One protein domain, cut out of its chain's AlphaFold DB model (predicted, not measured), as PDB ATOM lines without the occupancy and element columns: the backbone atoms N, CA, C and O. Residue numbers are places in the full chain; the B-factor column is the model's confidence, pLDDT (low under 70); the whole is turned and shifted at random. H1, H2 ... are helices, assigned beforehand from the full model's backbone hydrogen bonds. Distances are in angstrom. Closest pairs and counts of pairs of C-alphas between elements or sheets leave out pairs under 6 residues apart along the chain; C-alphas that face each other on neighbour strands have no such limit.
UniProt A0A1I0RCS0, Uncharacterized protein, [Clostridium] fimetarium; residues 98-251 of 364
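This is residues 98 to 251 of the 364 residues of an uncharacterized protein of [Clostridium] fimetarium (UniProt A0A1I0RCS0). Two helical pairs lie one beyond the other in a long, open rod: H2 and H7 run side by side, and the hairpin of H5 and H6 makes a V with short H4 in its mouth. H1 packs on H7 near its last residues, and residues 243 to 251, which include H8, stick out at the far end. There are 154 printed residues with eight named helices, H1 to H8 in order, and no named strand: all helix. The whole is extended, with a radius of gyration of the C-alphas of 25.0 A and spans of 87 by 38 by 23 A.

Start at the longest helix, H7, residues 206 to 235. H2, residues 106 to 125, touches H7, with the C-alphas of Asn 112 and Ile 219 closest at 5.5 A, at a shallow tilt of 17 degrees, opposite ways. H1, residues 98 to 104, touches residues 229 to 233 of H7 at a steep tilt of 49 degrees, with the C-alphas of Ile 101 and Val 230 closest at 6.0 A. H6, residues 178 to 202, and H7 meet only through their link. H5, residues 146 to 170, has a kink of 27 degrees near residue 164; it and H6 form a hairpin, closest at the C-alphas of Pro 164 and Ile 182, 6.5 A, with a tilt of 38 degrees, only just steep. H4, residues 135 to 141, touches residues 148 to 152 of H5, about perpendicular at 89 degrees, with the C-alphas of Ala 139 and Asp 148 closest at 4.6 A. H3, residues 130 to 133, is close to H2 but not clearly touching, with the C-alphas of Phe 123 and Arg 130 closest at 7.3 A. H8, residues 245 to 251, touches no helix. Every O i to N i+4 pair is within hydrogen-bond range in H1, H2, H4, H6, H7 and H8; in H5 it is 19 of 21, and H3 is too short for one.

Find C-alpha 206 at (14.714, 18.680, -22.598); from there H7 runs 43.6 A to C-alpha 235. H5 is 34.1 A long, H6 33.8 A and H2 28.2 A. H8 ends at C-alpha 251, (17.637, 44.979, 35.966).

The C-alphas of Pro 175 and Glu 249, farthest apart, are 87.1 A from each other. The printed part has no cut, no link is long, and no printed residue is under 70 in pLDDT.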
ATOM      1  N   LYS A  98      16.044  38.676  14.926       93.94
ATOM      2  CA  LYS A  98      15.517  38.930  13.574       93.94
ATOM      3  C   LYS A  98      16.590  39.490  12.644       93.94
ATOM      4  O   LYS A  98      16.658  39.068  11.491       93.94
ATOM      5  N   GLU A  99      17.409  40.410  13.138       93.62
ATOM      6  CA  GLU A  99      18.506  41.017  12.388       93.62
ATOM      7  C   GLU A  99      19.572  39.981  12.029       93.62
ATOM      8  O   GLU A  99      19.884  39.820  10.851       93.62
ATOM      9  N   ARG A 100      20.011  39.165  12.994       93.62
ATOM     10  CA  ARG A 100      20.942  38.051  12.762       93.62
ATOM     11  C   ARG A 100      20.405  37.056  11.735       93.62
ATOM     12  O   ARG A 100      21.111  36.704  10.797       93.62
ATOM     13  N   ILE A 101      19.129  36.662  11.835       94.06
ATOM     14  CA  ILE A 101      18.476  35.826  10.812       94.06
ATOM     15  C   ILE A 101      18.525  36.508   9.440       94.06
ATOM     16  O   ILE A 101      18.752  35.840   8.433       94.06
ATOM     17  N   SER A 102      18.269  37.814   9.372       94.31
ATOM     18  CA  SER A 102      18.293  38.559   8.113       94.31
ATOM     19  C   SER A 102      19.691  38.569   7.497       94.31
ATOM     20  O   SER A 102      19.823  38.237   6.322       94.31
ATOM     21  N   VAL A 103      20.717  38.873   8.296       94.62
ATOM     22  CA  VAL A 103      22.120  38.939   7.868       94.62
ATOM     23  C   VAL A 103      22.636  37.559   7.467       94.62
ATOM     24  O   VAL A 103      23.058  37.384   6.327       94.62
ATOM     25  N   GLU A 104      22.520  36.544   8.328       94.00
ATOM     26  CA  GLU A 104      23.040  35.196   8.043       94.00
ATOM     27  C   GLU A 104      22.305  34.492   6.893       94.00
ATOM     28  O   GLU A 104      22.866  33.621   6.230       94.00
ATOM     29  N   THR A 105      21.044  34.851   6.628       95.19
ATOM     30  CA  THR A 105      20.283  34.269   5.509       95.19
ATOM     31  C   THR A 105      20.257  35.151   4.263       95.19
ATOM     32  O   THR A 105      19.634  34.754   3.277       95.19
ATOM     33  N   SER A 106      20.915  36.315   4.280       95.06
ATOM     34  CA  SER A 106      20.895  37.299   3.188       95.06
ATOM     35  C   SER A 106      21.439  36.717   1.885       95.06
ATOM     36  O   SER A 106      20.706  36.684   0.898       95.06
ATOM     37  N   SER A 107      22.644  36.140   1.914       95.00
ATOM     38  CA  SER A 107      23.294  35.517   0.754       95.00
ATOM     39  C   SER A 107      22.430  34.411   0.145       95.00
ATOM     40  O   SER A 107      22.095  34.451  -1.031       95.00
ATOM     41  N   LEU A 108      21.928  33.481   0.963       95.19
ATOM     42  CA  LEU A 108      21.045  32.405   0.494       95.19
ATOM     43  C   LEU A 108      19.717  32.927  -0.078       95.19
ATOM     44  O   LEU A 108      19.101  32.279  -0.931       95.19
ATOM     45  N   ARG A 109      19.207  34.059   0.422       94.62
ATOM     46  CA  ARG A 109      17.997  34.703  -0.114       94.62
ATOM     47  C   ARG A 109      18.280  35.401  -1.439       94.62
ATOM     48  O   ARG A 109      17.431  35.318  -2.327       94.62
ATOM     49  N   GLU A 110      19.434  36.039  -1.566       95.94
ATOM     50  CA  GLU A 110      19.905  36.678  -2.790       95.94
ATOM     51  C   GLU A 110      20.181  35.643  -3.885       95.94
ATOM     52  O   GLU A 110      19.593  35.742  -4.959       95.94
ATOM     53  N   ASP A 111      20.891  34.556  -3.568       94.31
ATOM     54  CA  ASP A 111      21.087  33.401  -4.452       94.31
ATOM     55  C   ASP A 111      19.751  32.854  -4.963       94.31
ATOM     56  O   ASP A 111      19.550  32.620  -6.152       94.31
ATOM     57  N   ASN A 112      18.780  32.677  -4.060       94.88
ATOM     58  CA  ASN A 112      17.446  32.210  -4.430       94.88
ATOM     59  C   ASN A 112      16.694  33.196  -5.332       94.88
ATOM     60  O   ASN A 112      15.811  32.772  -6.083       94.88
ATOM     61  N   LYS A 113      16.959  34.500  -5.209       95.00
ATOM     62  CA  LYS A 113      16.383  35.530  -6.076       95.00
ATOM     63  C   LYS A 113      17.040  35.460  -7.456       95.00
ATOM     64  O   LYS A 113      16.308  35.302  -8.428       95.00
ATOM     65  N   GLY A 114      18.373  35.425  -7.514       94.94
ATOM     66  CA  GLY A 114      19.150  35.237  -8.741       94.94
ATOM     67  C   GLY A 114      18.721  33.990  -9.512       94.94
ATOM     68  O   GLY A 114      18.259  34.097 -10.642       94.94
ATOM     69  N   MET A 115      18.690  32.823  -8.860       93.75
ATOM     70  CA  MET A 115      18.240  31.560  -9.468       93.75
ATOM     71  C   MET A 115      16.799  31.619 -10.006       93.75
ATOM     72  O   MET A 115      16.468  30.981 -11.006       93.75
ATOM     73  N   LYS A 116      15.893  32.362  -9.355       92.19
ATOM     74  CA  LYS A 116      14.523  32.550  -9.867       92.19
ATOM     75  C   LYS A 116      14.494  33.445 -11.097       92.19
ATOM     76  O   LYS A 116      13.659  33.218 -11.974       92.19
ATOM     77  N   ASP A 117      15.337  34.465 -11.135       93.25
ATOM     78  CA  ASP A 117      15.419  35.381 -12.264       93.25
ATOM     79  C   ASP A 117      16.127  34.716 -13.454       93.25
ATOM     80  O   ASP A 117      15.623  34.827 -14.569       93.25
ATOM     81  N   GLU A 118      17.146  33.881 -13.218       90.00
ATOM     82  CA  GLU A 118      17.732  32.961 -14.207       90.00
ATOM     83  C   GLU A 118      16.680  32.021 -14.803       90.00
ATOM     84  O   GLU A 118      16.576  31.901 -16.023       90.00
ATOM     85  N   ILE A 119      15.837  31.400 -13.961       88.44
ATOM     86  CA  ILE A 119      14.713  30.577 -14.428       88.44
ATOM     87  C   ILE A 119      13.816  31.408 -15.356       88.44
ATOM     88  O   ILE A 119      13.542  30.993 -16.479       88.44
ATOM     89  N   LYS A 120      13.365  32.598 -14.937       88.38
ATOM     90  CA  LYS A 120      12.495  33.445 -15.777       88.38
ATOM     91  C   LYS A 120      13.168  33.839 -17.097       88.38
ATOM     92  O   LYS A 120      12.505  33.813 -18.134       88.38
ATOM     93  N   ALA A 121      14.453  34.188 -17.062       88.62
ATOM     94  CA  ALA A 121      15.228  34.566 -18.237       88.62
ATOM     95  C   ALA A 121      15.364  33.394 -19.219       88.62
ATOM     96  O   ALA A 121      15.079  33.557 -20.405       88.62
ATOM     97  N   ALA A 122      15.681  32.193 -18.727       86.25
ATOM     98  CA  ALA A 122      15.781  30.982 -19.536       86.25
ATOM     99  C   ALA A 122      14.446  30.605 -20.202       86.25
ATOM    100  O   ALA A 122      14.434  30.224 -21.373       86.25
ATOM    101  N   PHE A 123      13.315  30.773 -19.503       84.75
ATOM    102  CA  PHE A 123      11.981  30.584 -20.091       84.75
ATOM    103  C   PHE A 123      11.696  31.589 -21.217       84.75
ATOM    104  O   PHE A 123      11.182  31.202 -22.266       84.75
ATOM    105  N   LYS A 124      12.056  32.866 -21.022       86.00
ATOM    106  CA  LYS A 124      11.855  33.925 -22.023       86.00
ATOM    107  C   LYS A 124      12.746  33.726 -23.255       86.00
ATOM    108  O   LYS A 124      12.250  33.834 -24.373       86.00
ATOM    109  N   SER A 125      14.027  33.404 -23.056       85.19
ATOM    110  CA  SER A 125      15.011  33.226 -24.136       85.19
ATOM    111  C   SER A 125      14.687  32.033 -25.033       85.19
ATOM    112  O   SER A 125      14.774  32.136 -26.251       85.19
ATOM    113  N   ASN A 126      14.258  30.913 -24.447       81.62
ATOM    114  CA  ASN A 126      13.938  29.693 -25.194       81.62
ATOM    115  C   ASN A 126      12.490  29.664 -25.722       81.62
ATOM    116  O   ASN A 126      12.050  28.633 -26.219       81.62
ATOM    117  N   ARG A 127      11.733  30.770 -25.591       80.69
ATOM    118  CA  ARG A 127      10.303  30.876 -25.955       80.69
ATOM    119  C   ARG A 127       9.435  29.751 -25.364       80.69
ATOM    120  O   ARG A 127       8.423  29.367 -25.946       80.69
ATOM    121  N   ILE A 128       9.809  29.243 -24.188       80.06
ATOM    122  CA  ILE A 128       9.089  28.151 -23.530       80.06
ATOM    123  C   ILE A 128       7.805  28.719 -22.905       80.06
ATOM    124  O   ILE A 128       7.869  29.688 -22.140       80.06
ATOM    125  N   PRO A 129       6.631  28.113 -23.156       79.44
ATOM    126  CA  PRO A 129       5.387  28.545 -22.536       79.44
ATOM    127  C   PRO A 129       5.445  28.539 -21.001       79.44
ATOM    128  O   PRO A 129       5.951  27.608 -20.370       79.44
ATOM    129  N   ARG A 130       4.836  29.548 -20.367       75.69
ATOM    130  CA  ARG A 130       4.852  29.728 -18.901       75.69
ATOM    131  C   ARG A 130       4.273  28.532 -18.128       75.69
ATOM    132  O   ARG A 130       4.693  28.285 -16.997       75.69
ATOM    133  N   PHE A 131       3.356  27.766 -18.730       77.75
ATOM    134  CA  PHE A 131       2.761  26.578 -18.105       77.75
ATOM    135  C   PHE A 131       3.781  25.456 -17.849       77.75
ATOM    136  O   PHE A 131       3.610  24.692 -16.898       77.75
ATOM    137  N   CYS A 132       4.882  25.405 -18.611       75.94
ATOM    138  CA  CYS A 132       5.951  24.420 -18.419       75.94
ATOM    139  C   CYS A 132       6.739  24.650 -17.114       75.94
ATOM    140  O   CYS A 132       7.448  23.771 -16.631       75.94
ATOM    141  N   ASN A 133       6.588  25.826 -16.495       77.38
ATOM    142  CA  ASN A 133       7.157  26.135 -15.184       77.38
ATOM    143  C   ASN A 133       6.278  25.646 -14.015       77.38
ATOM    144  O   ASN A 133       6.703  25.699 -12.856       77.38
ATOM    145  N   SER A 134       5.045  25.215 -14.291       82.69
ATOM    146  CA  SER A 134       4.105  24.781 -13.259       82.69
ATOM    147  C   SER A 134       4.561  23.484 -12.588       82.69
ATOM    148  O   SER A 134       5.253  22.651 -13.174       82.69
ATOM    149  N   ARG A 135       4.158  23.302 -11.326       80.38
ATOM    150  CA  ARG A 135       4.452  22.074 -10.578       80.38
ATOM    151  C   ARG A 135       3.758  20.854 -11.190       80.38
ATOM    152  O   ARG A 135       4.338  19.779 -11.177       80.38
ATOM    153  N   LEU A 136       2.558  21.043 -11.741       81.06
ATOM    154  CA  LEU A 136       1.779  19.987 -12.383       81.06
ATOM    155  C   LEU A 136       2.466  19.481 -13.658       81.06
ATOM    156  O   LEU A 136       2.652  18.280 -13.811       81.06
ATOM    157  N   PHE A 137       2.925  20.392 -14.524       84.25
ATOM    158  CA  PHE A 137       3.660  20.022 -15.735       84.25
ATOM    159  C   PHE A 137       4.944  19.251 -15.410       84.25
ATOM    160  O   PHE A 137       5.203  18.198 -15.988       84.25
ATOM    161  N   LEU A 138       5.731  19.749 -14.452       82.50
ATOM    162  CA  LEU A 138       6.969  19.082 -14.053       82.50
ATOM    163  C   LEU A 138       6.709  17.699 -13.441       82.50
ATOM    164  O   LEU A 138       7.435  16.769 -13.764       82.50
ATOM    165  N   ALA A 139       5.657  17.538 -12.634       83.56
ATOM    166  CA  ALA A 139       5.304  16.239 -12.069       83.56
ATOM    167  C   ALA A 139       4.877  15.230 -13.153       83.56
ATOM    168  O   ALA A 139       5.397  14.116 -13.185       83.56
ATOM    169  N   LEU A 140       3.992  15.639 -14.071       82.75
ATOM    170  CA  LEU A 140       3.416  14.769 -15.105       82.75
ATOM    171  C   LEU A 140       4.417  14.346 -16.183       82.75
ATOM    172  O   LEU A 140       4.386  13.206 -16.637       82.75
ATOM    173  N   PHE A 141       5.295  15.255 -16.613       79.62
ATOM    174  CA  PHE A 141       6.174  15.012 -17.762       79.62
ATOM    175  C   PHE A 141       7.633  14.727 -17.386       79.62
ATOM    176  O   PHE A 141       8.359  14.166 -18.216       79.62
ATOM    177  N   MET A 142       8.053  15.097 -16.168       77.00
ATOM    178  CA  MET A 142       9.427  15.001 -15.647       77.00
ATOM    179  C   MET A 142       9.449  14.475 -14.197       77.00
ATOM    180  O   MET A 142      10.083  15.052 -13.311       77.00
ATOM    181  N   THR A 143       8.728  13.382 -13.952       78.38
ATOM    182  CA  THR A 143       8.534  12.767 -12.632       78.38
ATOM    183  C   THR A 143       9.870  12.304 -12.038       78.38
ATOM    184  O   THR A 143      10.600  11.546 -12.674       78.38
ATOM    185  N   LYS A 144      10.209  12.750 -10.818       72.62
ATOM    186  CA  LYS A 144      11.498  12.421 -10.168       72.62
ATOM    187  C   LYS A 144      11.389  11.740  -8.804       72.62
ATOM    188  O   LYS A 144      12.388  11.224  -8.314       72.62
ATOM    189  N   GLY A 145      10.220  11.729  -8.161       77.88
ATOM    190  CA  GLY A 145      10.082  11.116  -6.838       77.88
ATOM    191  C   GLY A 145       8.644  10.888  -6.389       77.88
ATOM    192  O   GLY A 145       7.696  11.237  -7.087       77.88
ATOM    193  N   PHE A 146       8.484  10.337  -5.182       80.12
ATOM    194  CA  PHE A 146       7.188   9.899  -4.640       80.12
ATOM    195  C   PHE A 146       6.098  10.976  -4.638       80.12
ATOM    196  O   PHE A 146       4.943  10.682  -4.922       80.12
ATOM    197  N   LYS A 147       6.447  12.238  -4.351       82.19
ATOM    198  CA  LYS A 147       5.468  13.339  -4.369       82.19
ATOM    199  C   LYS A 147       4.956  13.638  -5.775       82.19
ATOM    200  O   LYS A 147       3.787  13.973  -5.923       82.19
ATOM    201  N   ASP A 148       5.816  13.520  -6.777       85.75
ATOM    202  CA  ASP A 148       5.432  13.738  -8.169       85.75
ATOM    203  C   ASP A 148       4.653  12.529  -8.696       85.75
ATOM    204  O   ASP A 148       3.646  12.712  -9.366       85.75
ATOM    205  N   ALA A 149       5.037  11.309  -8.300       84.94
ATOM    206  CA  ALA A 149       4.286  10.089  -8.596       84.94
ATOM    207  C   ALA A 149       2.866  10.132  -8.009       84.94
ATOM    208  O   ALA A 149       1.906   9.797  -8.695       84.94
ATOM    209  N   PHE A 150       2.710  10.619  -6.774       89.38
ATOM    210  CA  PHE A 150       1.393  10.834  -6.174       89.38
ATOM    211  C   PHE A 150       0.560  11.843  -6.973       89.38
ATOM    212  O   PHE A 150      -0.611  11.588  -7.244       89.38
ATOM    213  N   ILE A 151       1.162  12.959  -7.408       89.06
ATOM    214  CA  ILE A 151       0.485  13.919  -8.289       89.06
ATOM    215  C   ILE A 151       0.059  13.222  -9.586       89.06
ATOM    216  O   ILE A 151      -1.097  13.358  -9.973       89.06
ATOM    217  N   CYS A 152       0.925  12.429 -10.222       87.44
ATOM    218  CA  CYS A 152       0.569  11.668 -11.422       87.44
ATOM    219  C   CYS A 152      -0.624  10.734 -11.191       87.44
ATOM    220  O   CYS A 152      -1.561  10.762 -11.984       87.44
ATOM    221  N   ILE A 153      -0.631   9.966 -10.094       90.00
ATOM    222  CA  ILE A 153      -1.728   9.048  -9.742       90.00
ATOM    223  C   ILE A 153      -3.038   9.813  -9.554       90.00
ATOM    224  O   ILE A 153      -4.053   9.449 -10.140       90.00
ATOM    225  N   VAL A 154      -3.020  10.905  -8.786       92.19
ATOM    226  CA  VAL A 154      -4.210  11.742  -8.575       92.19
ATOM    227  C   VAL A 154      -4.711  12.316  -9.899       92.19
ATOM    228  O   VAL A 154      -5.907  12.285 -10.172       92.19
ATOM    229  N   THR A 155      -3.806  12.792 -10.756       90.56
ATOM    230  CA  THR A 155      -4.187  13.357 -12.059       90.56
ATOM    231  C   THR A 155      -4.783  12.290 -12.981       90.56
ATOM    232  O   THR A 155      -5.756  12.562 -13.684       90.56
ATOM    233  N   PHE A 156      -4.241  11.069 -12.944       89.75
ATOM    234  CA  PHE A 156      -4.756   9.913 -13.674       89.75
ATOM    235  C   PHE A 156      -6.158   9.523 -13.195       89.75
ATOM    236  O   PHE A 156      -7.059   9.403 -14.018       89.75
ATOM    237  N   LEU A 157      -6.373   9.409 -11.880       92.69
ATOM    238  CA  LEU A 157      -7.693   9.126 -11.304       92.69
ATOM    239  C   LEU A 157      -8.713  10.203 -11.684       92.69
ATOM    240  O   LEU A 157      -9.828   9.886 -12.081       92.69
ATOM    241  N   ILE A 158      -8.338  11.481 -11.632       91.88
ATOM    242  CA  ILE A 158      -9.243  12.561 -12.044       91.88
ATOM    243  C   ILE A 158      -9.587  12.427 -13.531       91.88
ATOM    244  O   ILE A 158     -10.756  12.487 -13.901       91.88
ATOM    245  N   THR A 159      -8.583  12.216 -14.381       90.25
ATOM    246  CA  THR A 159      -8.775  12.212 -15.834       90.25
ATOM    247  C   THR A 159      -9.546  10.983 -16.299       90.25
ATOM    248  O   THR A 159     -10.432  11.133 -17.124       90.25
ATOM    249  N   PHE A 160      -9.256   9.792 -15.775       88.56
ATOM    250  CA  PHE A 160      -9.846   8.541 -16.262       88.56
ATOM    251  C   PHE A 160     -10.999   8.004 -15.418       88.56
ATOM    252  O   PHE A 160     -11.752   7.195 -15.929       88.56
ATOM    253  N   LEU A 161     -11.176   8.431 -14.167       89.06
ATOM    254  CA  LEU A 161     -12.319   8.011 -13.350       89.06
ATOM    255  C   LEU A 161     -13.318   9.158 -13.202       89.06
ATOM    256  O   LEU A 161     -14.462   9.044 -13.626       89.06
ATOM    257  N   ALA A 162     -12.877  10.297 -12.662       89.50
ATOM    258  CA  ALA A 162     -13.795  11.384 -12.328       89.50
ATOM    259  C   ALA A 162     -14.416  12.056 -13.566       89.50
ATOM    260  O   ALA A 162     -15.617  12.312 -13.569       89.50
ATOM    261  N   VAL A 163     -13.632  12.330 -14.617       88.50
ATOM    262  CA  VAL A 163     -14.127  13.020 -15.824       88.50
ATOM    263  C   VAL A 163     -15.149  12.172 -16.605       88.50
ATOM    264  O   VAL A 163     -16.238  12.690 -16.852       88.50
ATOM    265  N   PRO A 164     -14.897  10.890 -16.948       87.50
ATOM    266  CA  PRO A 164     -15.898  10.050 -17.608       87.50
ATOM    267  C   PRO A 164     -17.167   9.858 -16.776       87.50
ATOM    268  O   PRO A 164     -18.267   9.975 -17.313       87.50
ATOM    269  N   SER A 165     -17.027   9.626 -15.465       86.19
ATOM    270  CA  SER A 165     -18.177   9.485 -14.565       86.19
ATOM    271  C   SER A 165     -19.002  10.768 -14.473       86.19
ATOM    272  O   SER A 165     -20.228  10.700 -14.489       86.19
ATOM    273  N   ALA A 166     -18.356  11.937 -14.428       87.00
ATOM    274  CA  ALA A 166     -19.054  13.217 -14.446       87.00
ATOM    275  C   ALA A 166     -19.810  13.424 -15.769       87.00
ATOM    276  O   ALA A 166     -20.991  13.749 -15.746       87.00
ATOM    277  N   ILE A 167     -19.168  13.188 -16.919       86.50
ATOM    278  CA  ILE A 167     -19.812  13.349 -18.235       86.50
ATOM    279  C   ILE A 167     -21.032  12.426 -18.366       86.50
ATOM    280  O   ILE A 167     -22.078  12.871 -18.827       86.50
ATOM    281  N   TYR A 168     -20.924  11.171 -17.925       84.81
ATOM    282  CA  TYR A 168     -22.035  10.216 -17.975       84.81
ATOM    283  C   TYR A 168     -23.197  10.612 -17.052       84.81
ATOM    284  O   TYR A 168     -24.351  10.536 -17.457       84.81
ATOM    285  N   TYR A 169     -22.914  11.080 -15.830       84.75
ATOM    286  CA  TYR A 169     -23.958  11.430 -14.860       84.75
ATOM    287  C   TYR A 169     -24.664  12.761 -15.169       84.75
ATOM    288  O   TYR A 169     -25.854  12.907 -14.901       84.75
ATOM    289  N   PHE A 170     -23.950  13.743 -15.731       85.50
ATOM    290  CA  PHE A 170     -24.506  15.072 -16.019       85.50
ATOM    291  C   PHE A 170     -25.223  15.179 -17.374       85.50
ATOM    292  O   PHE A 170     -25.884  16.191 -17.609       85.50
ATOM    293  N   VAL A 171     -25.125  14.177 -18.258       82.81
ATOM    294  CA  VAL A 171     -25.828  14.168 -19.552       82.81
ATOM    295  C   VAL A 171     -27.005  13.179 -19.507       82.81
ATOM    296  O   VAL A 171     -26.783  11.969 -19.546       82.81
ATOM    297  N   PRO A 172     -28.263  13.660 -19.441       77.12
ATOM    298  CA  PRO A 172     -29.438  12.792 -19.357       77.12
ATOM    299  C   PRO A 172     -29.614  11.926 -20.614       77.12
ATOM    300  O   PRO A 172     -29.346  12.380 -21.724       77.12
ATOM    301  N   ASN A 173     -30.154  10.714 -20.444       79.81
ATOM    302  CA  ASN A 173     -30.531   9.777 -21.519       79.81
ATOM    303  C   ASN A 173     -29.368   9.238 -22.378       79.81
ATOM    304  O   ASN A 173     -29.568   8.859 -23.534       79.81
ATOM    305  N   MET A 174     -28.156   9.175 -21.824       78.25
ATOM    306  CA  MET A 174     -27.011   8.523 -22.463       78.25
ATOM    307  C   MET A 174     -27.175   6.989 -22.448       78.25
ATOM    308  O   MET A 174     -27.332   6.410 -21.375       78.25
ATOM    309  N   PRO A 175     -27.128   6.300 -23.603       82.06
ATOM    310  CA  PRO A 175     -27.215   4.839 -23.651       82.06
ATOM    311  C   PRO A 175     -25.961   4.191 -23.041       82.06
ATOM    312  O   PRO A 175     -24.879   4.762 -23.131       82.06
ATOM    313  N   ASP A 176     -26.053   2.981 -22.483       79.12
ATOM    314  CA  ASP A 176     -24.946   2.364 -21.720       79.12
ATOM    315  C   ASP A 176     -23.636   2.187 -22.515       79.12
ATOM    316  O   ASP A 176     -22.539   2.280 -21.962       79.12
ATOM    317  N   TRP A 177     -23.718   2.022 -23.840       82.38
ATOM    318  CA  TRP A 177     -22.542   1.945 -24.717       82.38
ATOM    319  C   TRP A 177     -21.801   3.288 -24.869       82.38
ATOM    320  O   TRP A 177     -20.626   3.308 -25.246       82.38
ATOM    321  N   SER A 178     -22.452   4.415 -24.562       83.19
ATOM    322  CA  SER A 178     -21.868   5.759 -24.676       83.19
ATOM    323  C   SER A 178     -20.677   5.961 -23.741       83.19
ATOM    324  O   SER A 178     -19.749   6.690 -24.089       83.19
ATOM    325  N   LEU A 179     -20.644   5.263 -22.599       83.81
ATOM    326  CA  LEU A 179     -19.520   5.314 -21.670       83.81
ATOM    327  C   LEU A 179     -18.237   4.814 -22.347       83.81
ATOM    328  O   LEU A 179     -17.195   5.460 -22.252       83.81
ATOM    329  N   ILE A 180     -18.326   3.717 -23.107       85.62
ATOM    330  CA  ILE A 180     -17.200   3.162 -23.874       85.62
ATOM    331  C   ILE A 180     -16.708   4.190 -24.901       85.62
ATOM    332  O   ILE A 180     -15.503   4.422 -25.012       85.62
ATOM    333  N   LEU A 181     -17.627   4.863 -25.604       87.38
ATOM    334  CA  LEU A 181     -17.277   5.913 -26.561       87.38
ATOM    335  C   LEU A 181     -16.582   7.107 -25.877       87.38
ATOM    336  O   LEU A 181     -15.570   7.587 -26.387       87.38
ATOM    337  N   ILE A 182     -17.066   7.550 -24.710       88.12
ATOM    338  CA  ILE A 182     -16.453   8.632 -23.917       88.12
ATOM    339  C   ILE A 182     -15.011   8.276 -23.542       88.12
ATOM    340  O   ILE A 182     -14.117   9.107 -23.710       88.12
ATOM    341  N   TYR A 183     -14.757   7.043 -23.092       88.94
ATOM    342  CA  TYR A 183     -13.401   6.583 -22.785       88.94
ATOM    343  C   TYR A 183     -12.495   6.563 -24.022       88.94
ATOM    344  O   TYR A 183     -11.361   7.033 -23.940       88.94
ATOM    345  N   ILE A 184     -12.980   6.078 -25.171       88.62
ATOM    346  CA  ILE A 184     -12.209   6.059 -26.429       88.62
ATOM    347  C   ILE A 184     -11.822   7.483 -26.846       88.62
ATOM    348  O   ILE A 184     -10.654   7.752 -27.136       88.62
ATOM    349  N   VAL A 185     -12.785   8.408 -26.832       90.44
ATOM    350  CA  VAL A 185     -12.556   9.817 -27.178       90.44
ATOM    351  C   VAL A 185     -11.587  10.466 -26.190       90.44
ATOM    352  O   VAL A 185     -10.642  11.134 -26.608       90.44
ATOM    353  N   LEU A 186     -11.755  10.231 -24.887       91.56
ATOM    354  CA  LEU A 186     -10.869  10.763 -23.854       91.56
ATOM    355  C   LEU A 186      -9.430  10.251 -24.017       91.56
ATOM    356  O   LEU A 186      -8.495  11.050 -23.976       91.56
ATOM    357  N   VAL A 187      -9.235   8.947 -24.233       89.94
ATOM    358  CA  VAL A 187      -7.907   8.358 -24.472       89.94
ATOM    359  C   VAL A 187      -7.273   8.971 -25.720       89.94
ATOM    360  O   VAL A 187      -6.106   9.356 -25.674       89.94
ATOM    361  N   ALA A 188      -8.034   9.131 -26.807       90.12
ATOM    362  CA  ALA A 188      -7.546   9.770 -28.029       90.12
ATOM    363  C   ALA A 188      -7.124  11.234 -27.790       90.12
ATOM    364  O   ALA A 188      -6.056  11.655 -28.241       90.12
ATOM    365  N   ILE A 189      -7.908  12.006 -27.030       90.50
ATOM    366  CA  ILE A 189      -7.580  13.391 -26.656       90.50
ATOM    367  C   ILE A 189      -6.322  13.441 -25.776       90.50
ATOM    368  O   ILE A 189      -5.395  14.198 -26.055       90.50
ATOM    369  N   VAL A 190      -6.242  12.617 -24.731       89.31
ATOM    370  CA  VAL A 190      -5.078  12.581 -23.833       89.31
ATOM    371  C   VAL A 190      -3.818  12.170 -24.599       89.31
ATOM    372  O   VAL A 190      -2.770  12.795 -24.436       89.31
ATOM    373  N   PHE A 191      -3.919  11.170 -25.477       89.00
ATOM    374  CA  PHE A 191      -2.807  10.703 -26.301       89.00
ATOM    375  C   PHE A 191      -2.328  11.774 -27.287       89.00
ATOM    376  O   PHE A 191      -1.126  12.023 -27.393       89.00
ATOM    377  N   THR A 192      -3.250  12.454 -27.977       86.94
ATOM    378  CA  THR A 192      -2.907  13.540 -28.913       86.94
ATOM    379  C   THR A 192      -2.255  14.721 -28.193       86.94
ATOM    380  O   THR A 192      -1.203  15.186 -28.633       86.94
ATOM    381  N   ILE A 193      -2.786  15.150 -27.043       87.12
ATOM    382  CA  ILE A 193      -2.178  16.200 -26.206       87.12
ATOM    383  C   ILE A 193      -0.785  15.777 -25.722       87.12
ATOM    384  O   ILE A 193       0.167  16.555 -25.821       87.12
ATOM    385  N   TYR A 194      -0.638  14.545 -25.230       86.19
ATOM    386  CA  TYR A 194       0.644  14.022 -24.758       86.19
ATOM    387  C   TYR A 194       1.693  13.997 -25.874       86.19
ATOM    388  O   TYR A 194       2.833  14.422 -25.657       86.19
ATOM    389  N   LYS A 195       1.308  13.545 -27.075       84.69
ATOM    390  CA  LYS A 195       2.183  13.516 -28.252       84.69
ATOM    391  C   LYS A 195       2.610  14.928 -28.656       84.69
ATOM    392  O   LYS A 195       3.804  15.170 -28.792       84.69
ATOM    393  N   LEU A 196       1.668  15.871 -28.742       84.38
ATOM    394  CA  LEU A 196       1.952  17.271 -29.083       84.38
ATOM    395  C   LEU A 196       2.921  17.930 -28.094       84.38
ATOM    396  O   LEU A 196       3.869  18.596 -28.509       84.38
ATOM    397  N   ILE A 197       2.709  17.732 -26.790       82.44
ATOM    398  CA  ILE A 197       3.600  18.263 -25.751       82.44
ATOM    399  C   ILE A 197       4.975  17.594 -25.832       82.44
ATOM    400  O   ILE A 197       5.999  18.268 -25.718       82.44
ATOM    401  N   SER A 198       5.021  16.280 -26.046       77.62
ATOM    402  CA  SER A 198       6.285  15.550 -26.112       77.62
ATOM    403  C   SER A 198       7.133  16.007 -27.301       77.62
ATOM    404  O   SER A 198       8.298  16.358 -27.127       77.62
ATOM    405  N   GLU A 199       6.524  16.093 -28.481       80.25
ATOM    406  CA  GLU A 199       7.187  16.427 -29.742       80.25
ATOM    407  C   GLU A 199       7.596  17.903 -29.829       80.25
ATOM    408  O   GLU A 199       8.742  18.205 -30.150       80.25
ATOM    409  N   LYS A 200       6.696  18.836 -29.488       75.94
ATOM    410  CA  LYS A 200       6.971  20.276 -29.644       75.94
ATOM    411  C   LYS A 200       7.679  20.923 -28.460       75.94
ATOM    412  O   LYS A 200       8.258  21.990 -28.627       75.94
ATOM    413  N   ILE A 201       7.588  20.342 -27.263       71.19
ATOM    414  CA  ILE A 201       8.025  21.013 -26.028       71.19
ATOM    415  C   ILE A 201       9.065  20.182 -25.283       71.19
ATOM    416  O   ILE A 201      10.108  20.711 -24.904       71.19
ATOM    417  N   LYS A 202       8.806  18.888 -25.064       70.31
ATOM    418  CA  LYS A 202       9.667  18.048 -24.221       70.31
ATOM    419  C   LYS A 202      11.002  17.732 -24.885       70.31
ATOM    420  O   LYS A 202      12.021  17.944 -24.242       70.31
ATOM    421  N   PHE A 203      11.016  17.241 -26.125       72.88
ATOM    422  CA  PHE A 203      12.268  16.868 -26.799       72.88
ATOM    423  C   PHE A 203      13.155  18.073 -27.164       72.88
ATOM    424  O   PHE A 203      14.338  18.024 -26.832       72.88
ATOM    425  N   PRO A 204      12.636  19.181 -27.735       75.75
ATOM    426  CA  PRO A 204      13.477  20.314 -28.143       75.75
ATOM    427  C   PRO A 204      14.087  21.096 -26.974       75.75
ATOM    428  O   PRO A 204      15.134  21.717 -27.118       75.75
ATOM    429  N   HIS A 205      13.436  21.080 -25.807       78.44
ATOM    430  CA  HIS A 205      13.863  21.841 -24.630       78.44
ATOM    431  C   HIS A 205      14.240  20.949 -23.443       78.44
ATOM    432  O   HIS A 205      14.293  21.433 -22.310       78.44
ATOM    433  N   LEU A 206      14.494  19.654 -23.670       78.31
ATOM    434  CA  LEU A 206      14.714  18.680 -22.598       78.31
ATOM    435  C   LEU A 206      15.858  19.101 -21.669       78.31
ATOM    436  O   LEU A 206      15.683  19.124 -20.451       78.31
ATOM    437  N   GLU A 207      17.001  19.480 -22.242       80.81
ATOM    438  CA  GLU A 207      18.193  19.897 -21.496       80.81
ATOM    439  C   GLU A 207      17.941  21.170 -20.683       80.81
ATOM    440  O   GLU A 207      18.279  21.240 -19.499       80.81
ATOM    441  N   VAL A 208      17.251  22.147 -21.283       81.81
ATOM    442  CA  VAL A 208      16.870  23.400 -20.620       81.81
ATOM    443  C   VAL A 208      15.934  23.109 -19.444       81.81
ATOM    444  O   VAL A 208      16.159  23.593 -18.336       81.81
ATOM    445  N   ILE A 209      14.913  22.267 -19.638       82.50
ATOM    446  CA  ILE A 209      13.963  21.878 -18.586       82.50
ATOM    447  C   ILE A 209      14.677  21.111 -17.465       82.50
ATOM    448  O   ILE A 209      14.428  21.375 -16.287       82.50
ATOM    449  N   GLN A 210      15.595  20.198 -17.787       82.69
ATOM    450  CA  GLN A 210      16.387  19.485 -16.782       82.69
ATOM    451  C   GLN A 210      17.298  20.428 -15.983       82.69
ATOM    452  O   GLN A 210      17.372  20.297 -14.756       82.69
ATOM    453  N   GLY A 211      17.941  21.396 -16.643       84.50
ATOM    454  CA  GLY A 211      18.720  22.454 -15.994       84.50
ATOM    455  C   GLY A 211      17.868  23.285 -15.034       84.50
ATOM    456  O   GLY A 211      18.229  23.461 -13.872       84.50
ATOM    457  N   LEU A 212      16.671  23.688 -15.465       84.94
ATOM    458  CA  LEU A 212      15.707  24.420 -14.638       84.94
ATOM    459  C   LEU A 212      15.254  23.624 -13.406       84.94
ATOM    460  O   LEU A 212      15.115  24.198 -12.324       84.94
ATOM    461  N   ILE A 213      15.033  22.312 -13.545       84.44
ATOM    462  CA  ILE A 213      14.697  21.441 -12.409       84.44
ATOM    463  C   ILE A 213      15.855  21.416 -11.406       84.44
ATOM    464  O   ILE A 213      15.617  21.634 -10.221       84.44
ATOM    465  N   LYS A 214      17.104  21.245 -11.866       88.44
ATOM    466  CA  LYS A 214      18.288  21.296 -10.988       88.44
ATOM    467  C   LYS A 214      18.379  22.637 -10.245       88.44
ATOM    468  O   LYS A 214      18.626  22.654  -9.041       88.44
ATOM    469  N   THR A 215      18.110  23.758 -10.915       89.44
ATOM    470  CA  THR A 215      18.075  25.087 -10.276       89.44
ATOM    471  C   THR A 215      16.949  25.201  -9.237       89.44
ATOM    472  O   THR A 215      17.154  25.740  -8.150       89.44
ATOM    473  N   LYS A 216      15.763  24.633  -9.498       88.44
ATOM    474  CA  LYS A 216      14.666  24.562  -8.510       88.44
ATOM    475  C   LYS A 216      14.995  23.675  -7.304       88.44
ATOM    476  O   LYS A 216      14.596  24.009  -6.180       88.44
ATOM    477  N   ASP A 217      15.718  22.583  -7.519       89.38
ATOM    478  CA  ASP A 217      16.196  21.706  -6.450       89.38
ATOM    479  C   ASP A 217      17.188  22.458  -5.551       89.38
ATOM    480  O   ASP A 217      17.006  22.474  -4.331       89.38
ATOM    481  N   ARG A 218      18.132  23.210  -6.143       92.19
ATOM    482  CA  ARG A 218      19.055  24.106  -5.415       92.19
ATOM    483  C   ARG A 218      18.318  25.167  -4.594       92.19
ATOM    484  O   ARG A 218      18.616  25.336  -3.414       92.19
ATOM    485  N   ILE A 219      17.284  25.814  -5.148       93.38
ATOM    486  CA  ILE A 219      16.434  26.756  -4.388       93.38
ATOM    487  C   ILE A 219      15.780  26.058  -3.184       93.38
ATOM    488  O   ILE A 219      15.665  26.621  -2.090       93.38
ATOM    489  N   THR A 220      15.309  24.825  -3.370       91.38
ATOM    490  CA  THR A 220      14.664  24.048  -2.304       91.38
ATOM    491  C   THR A 220      15.660  23.652  -1.217       91.38
ATOM    492  O   THR A 220      15.327  23.717  -0.029       91.38
ATOM    493  N   GLU A 221      16.881  23.290  -1.597       94.50
ATOM    494  CA  GLU A 221      17.984  23.020  -0.680       94.50
ATOM    495  C   GLU A 221      18.371  24.276   0.113       94.50
ATOM    496  O   GLU A 221      18.405  24.233   1.343       94.50
ATOM    497  N   ASN A 222      18.528  25.423  -0.552       95.81
ATOM    498  CA  ASN A 222      18.793  26.708   0.096       95.81
ATOM    499  C   ASN A 222      17.687  27.074   1.093       95.81
ATOM    500  O   ASN A 222      17.971  27.467   2.220       95.81
ATOM    501  N   LYS A 223      16.409  26.852   0.758       95.56
ATOM    502  CA  LYS A 223      15.298  27.019   1.716       95.56
ATOM    503  C   LYS A 223      15.383  26.073   2.918       95.56
ATOM    504  O   LYS A 223      14.892  26.414   3.995       95.56
ATOM    505  N   ARG A 224      15.938  24.864   2.769       96.19
ATOM    506  CA  ARG A 224      16.207  23.968   3.912       96.19
ATOM    507  C   ARG A 224      17.360  24.508   4.756       96.19
ATOM    508  O   ARG A 224      17.212  24.536   5.973       96.19
ATOM    509  N   LYS A 225      18.445  24.983   4.134       95.94
ATOM    510  CA  LYS A 225      19.581  25.624   4.821       95.94
ATOM    511  C   LYS A 225      19.131  26.848   5.621       95.94
ATOM    512  O   LYS A 225      19.367  26.889   6.820       95.94
ATOM    513  N   ILE A 226      18.350  27.748   5.015       95.94
ATOM    514  CA  ILE A 226      17.734  28.901   5.697       95.94
ATOM    515  C   ILE A 226      16.927  28.453   6.921       95.94
ATOM    516  O   ILE A 226      17.080  29.017   7.997       95.94
ATOM    517  N   ARG A 227      16.085  27.415   6.794       96.44
ATOM    518  CA  ARG A 227      15.310  26.896   7.936       96.44
ATOM    519  C   ARG A 227      16.197  26.339   9.049       96.44
ATOM    520  O   ARG A 227      15.882  26.560  10.214       96.44
ATOM    521  N   LYS A 228      17.287  25.646   8.703       96.94
ATOM    522  CA  LYS A 228      18.267  25.152   9.681       96.94
ATOM    523  C   LYS A 228      18.953  26.307  10.413       96.94
ATOM    524  O   LYS A 228      18.994  26.269  11.634       96.94
ATOM    525  N   ILE A 229      19.395  27.340   9.693       94.69
ATOM    526  CA  ILE A 229      20.007  28.551  10.270       94.69
ATOM    527  C   ILE A 229      19.022  29.250  11.215       94.69
ATOM    528  O   ILE A 229      19.337  29.486  12.374       94.69
ATOM    529  N   VAL A 230      17.783  29.488  10.769       95.44
ATOM    530  CA  VAL A 230      16.734  30.096  11.607       95.44
ATOM    531  C   VAL A 230      16.494  29.291  12.884       95.44
ATOM    532  O   VAL A 230      16.327  29.872  13.952       95.44
ATOM    533  N   HIS A 231      16.443  27.963  12.783       96.06
ATOM    534  CA  HIS A 231      16.247  27.109  13.950       96.06
ATOM    535  C   HIS A 231      17.456  27.130  14.891       96.06
ATOM    536  O   HIS A 231      17.265  27.199  16.100       96.06
ATOM    537  N   ALA A 232      18.677  27.118  14.346       94.69
ATOM    538  CA  ALA A 232      19.908  27.208  15.121       94.69
ATOM    539  C   ALA A 232      19.978  28.525  15.902       94.69
ATOM    540  O   ALA A 232      20.135  28.481  17.114       94.69
ATOM    541  N   ILE A 233      19.736  29.668  15.247       92.94
ATOM    542  CA  ILE A 233      19.733  30.988  15.901       92.94
ATOM    543  C   ILE A 233      18.669  31.059  17.004       92.94
ATOM    544  O   ILE A 233      18.928  31.573  18.080       92.94
ATOM    545  N   LYS A 234      17.463  30.522  16.773       90.94
ATOM    546  CA  LYS A 234      16.398  30.528  17.793       90.94
ATOM    547  C   LYS A 234      16.698  29.650  19.009       90.94
ATOM    548  O   LYS A 234      16.119  29.884  20.064       90.94
ATOM    549  N   LYS A 235      17.505  28.601  18.835       92.00
ATOM    550  CA  LYS A 235      17.914  27.685  19.908       92.00
ATOM    551  C   LYS A 235      19.210  28.143  20.586       92.00
ATOM    552  O   LYS A 235      19.561  27.605  21.635       92.00
ATOM    553  N   ASP A 236      19.916  29.089  19.978       90.44
ATOM    554  CA  ASP A 236      21.144  29.643  20.519       90.44
ATOM    555  C   ASP A 236      20.869  30.289  21.880       90.44
ATOM    556  O   ASP A 236      19.899  31.032  22.048       90.44
ATOM    557  N   LYS A 237      21.700  29.939  22.863       85.50
ATOM    558  CA  LYS A 237      21.629  30.481  24.223       85.50
ATOM    559  C   LYS A 237      22.531  31.696  24.395       85.50
ATOM    560  O   LYS A 237      22.379  32.399  25.386       85.50
ATOM    561  N   ASN A 238      23.477  31.920  23.481       86.44
ATOM    562  CA  ASN A 238      24.354  33.075  23.562       86.44
ATOM    563  C   ASN A 238      23.604  34.333  23.090       86.44
ATOM    564  O   ASN A 238      23.156  34.417  21.944       86.44
ATOM    565  N   GLU A 239      23.474  35.300  23.997       84.06
ATOM    566  CA  GLU A 239      22.792  36.580  23.785       84.06
ATOM    567  C   GLU A 239      23.747  37.784  23.784       84.06
ATOM    568  O   GLU A 239      23.300  38.899  23.519       84.06
ATOM    569  N   GLU A 240      25.047  37.576  24.025       82.81
ATOM    570  CA  GLU A 240      26.055  38.644  24.161       82.81
ATOM    571  C   GLU A 240      26.100  39.539  22.914       82.81
ATOM    572  O   GLU A 240      26.200  40.762  22.992       82.81
ATOM    573  N   MET A 241      25.911  38.941  21.733       82.44
ATOM    574  CA  MET A 241      25.912  39.651  20.449       82.44
ATOM    575  C   MET A 241      24.753  40.656  20.293       82.44
ATOM    576  O   MET A 241      24.755  41.460  19.362       82.44
ATOM    577  N   TYR A 242      23.737  40.605  21.158       86.69
ATOM    578  CA  TYR A 242      22.557  41.469  21.073       86.69
ATOM    579  C   TYR A 242      22.672  42.752  21.906       86.69
ATOM    580  O   TYR A 242      21.744  43.561  21.875       86.69
ATOM    581  N   GLY A 243      23.787  42.964  22.620       87.19
ATOM    582  CA  GLY A 243      24.033  44.187  23.392       87.19
ATOM    583  C   GLY A 243      23.025  44.396  24.525       87.19
ATOM    584  O   GLY A 243      22.564  45.518  24.751       87.19
ATOM    585  N   LEU A 244      22.636  43.306  25.197       92.56
ATOM    586  CA  LEU A 244      21.635  43.324  26.268       92.56
ATOM    587  C   LEU A 244      22.208  43.752  27.627       92.56
ATOM    588  O   LEU A 244      21.428  44.049  28.528       92.56
ATOM    589  N   ASP A 245      23.531  43.884  27.745       91.75
ATOM    590  CA  ASP A 245      24.242  44.168  29.000       91.75
ATOM    591  C   ASP A 245      23.704  45.402  29.730       91.75
ATOM    592  O   ASP A 245      23.524  45.394  30.942       91.75
ATOM    593  N   LYS A 246      23.351  46.460  28.986       93.19
ATOM    594  CA  LYS A 246      22.773  47.686  29.563       93.19
ATOM    595  C   LYS A 246      21.402  47.458  30.201       93.19
ATOM    596  O   LYS A 246      21.010  48.208  31.091       93.19
ATOM    597  N   PHE A 247      20.628  46.498  29.696       94.38
ATOM    598  CA  PHE A 247      19.359  46.113  30.308       94.38
ATOM    599  C   PHE A 247      19.609  45.237  31.530       94.38
ATOM    600  O   PHE A 247      18.965  45.457  32.549       94.38
ATOM    601  N   ASP A 248      20.560  44.307  31.442       93.25
ATOM    602  CA  ASP A 248      20.923  43.407  32.540       93.25
ATOM    603  C   ASP A 248      21.487  44.177  33.743       93.25
ATOM    604  O   ASP A 248      21.056  43.959  34.872       93.25
ATOM    605  N   GLU A 249      22.349  45.168  33.508       95.75
ATOM    606  CA  GLU A 249      22.843  46.081  34.543       95.75
ATOM    607  C   GLU A 249      21.692  46.837  35.223       95.75
ATOM    608  O   GLU A 249      21.588  46.846  36.448       95.75
ATOM    609  N   LYS A 250      20.772  47.417  34.441       95.88
ATOM    610  CA  LYS A 250      19.604  48.129  34.985       95.88
ATOM    611  C   LYS A 250      18.666  47.214  35.766       95.88
ATOM    612  O   LYS A 250      18.145  47.629  36.796       95.88
ATOM    613  N   ILE A 251      18.436  45.997  35.277       96.69
ATOM    614  CA  ILE A 251      17.637  44.979  35.966       96.69
ATOM    615  C   ILE A 251      18.268  44.670  37.322       96.69
ATOM    616  O   ILE A 251      17.575  44.722  38.333       96.69
TER     617      ILE A 251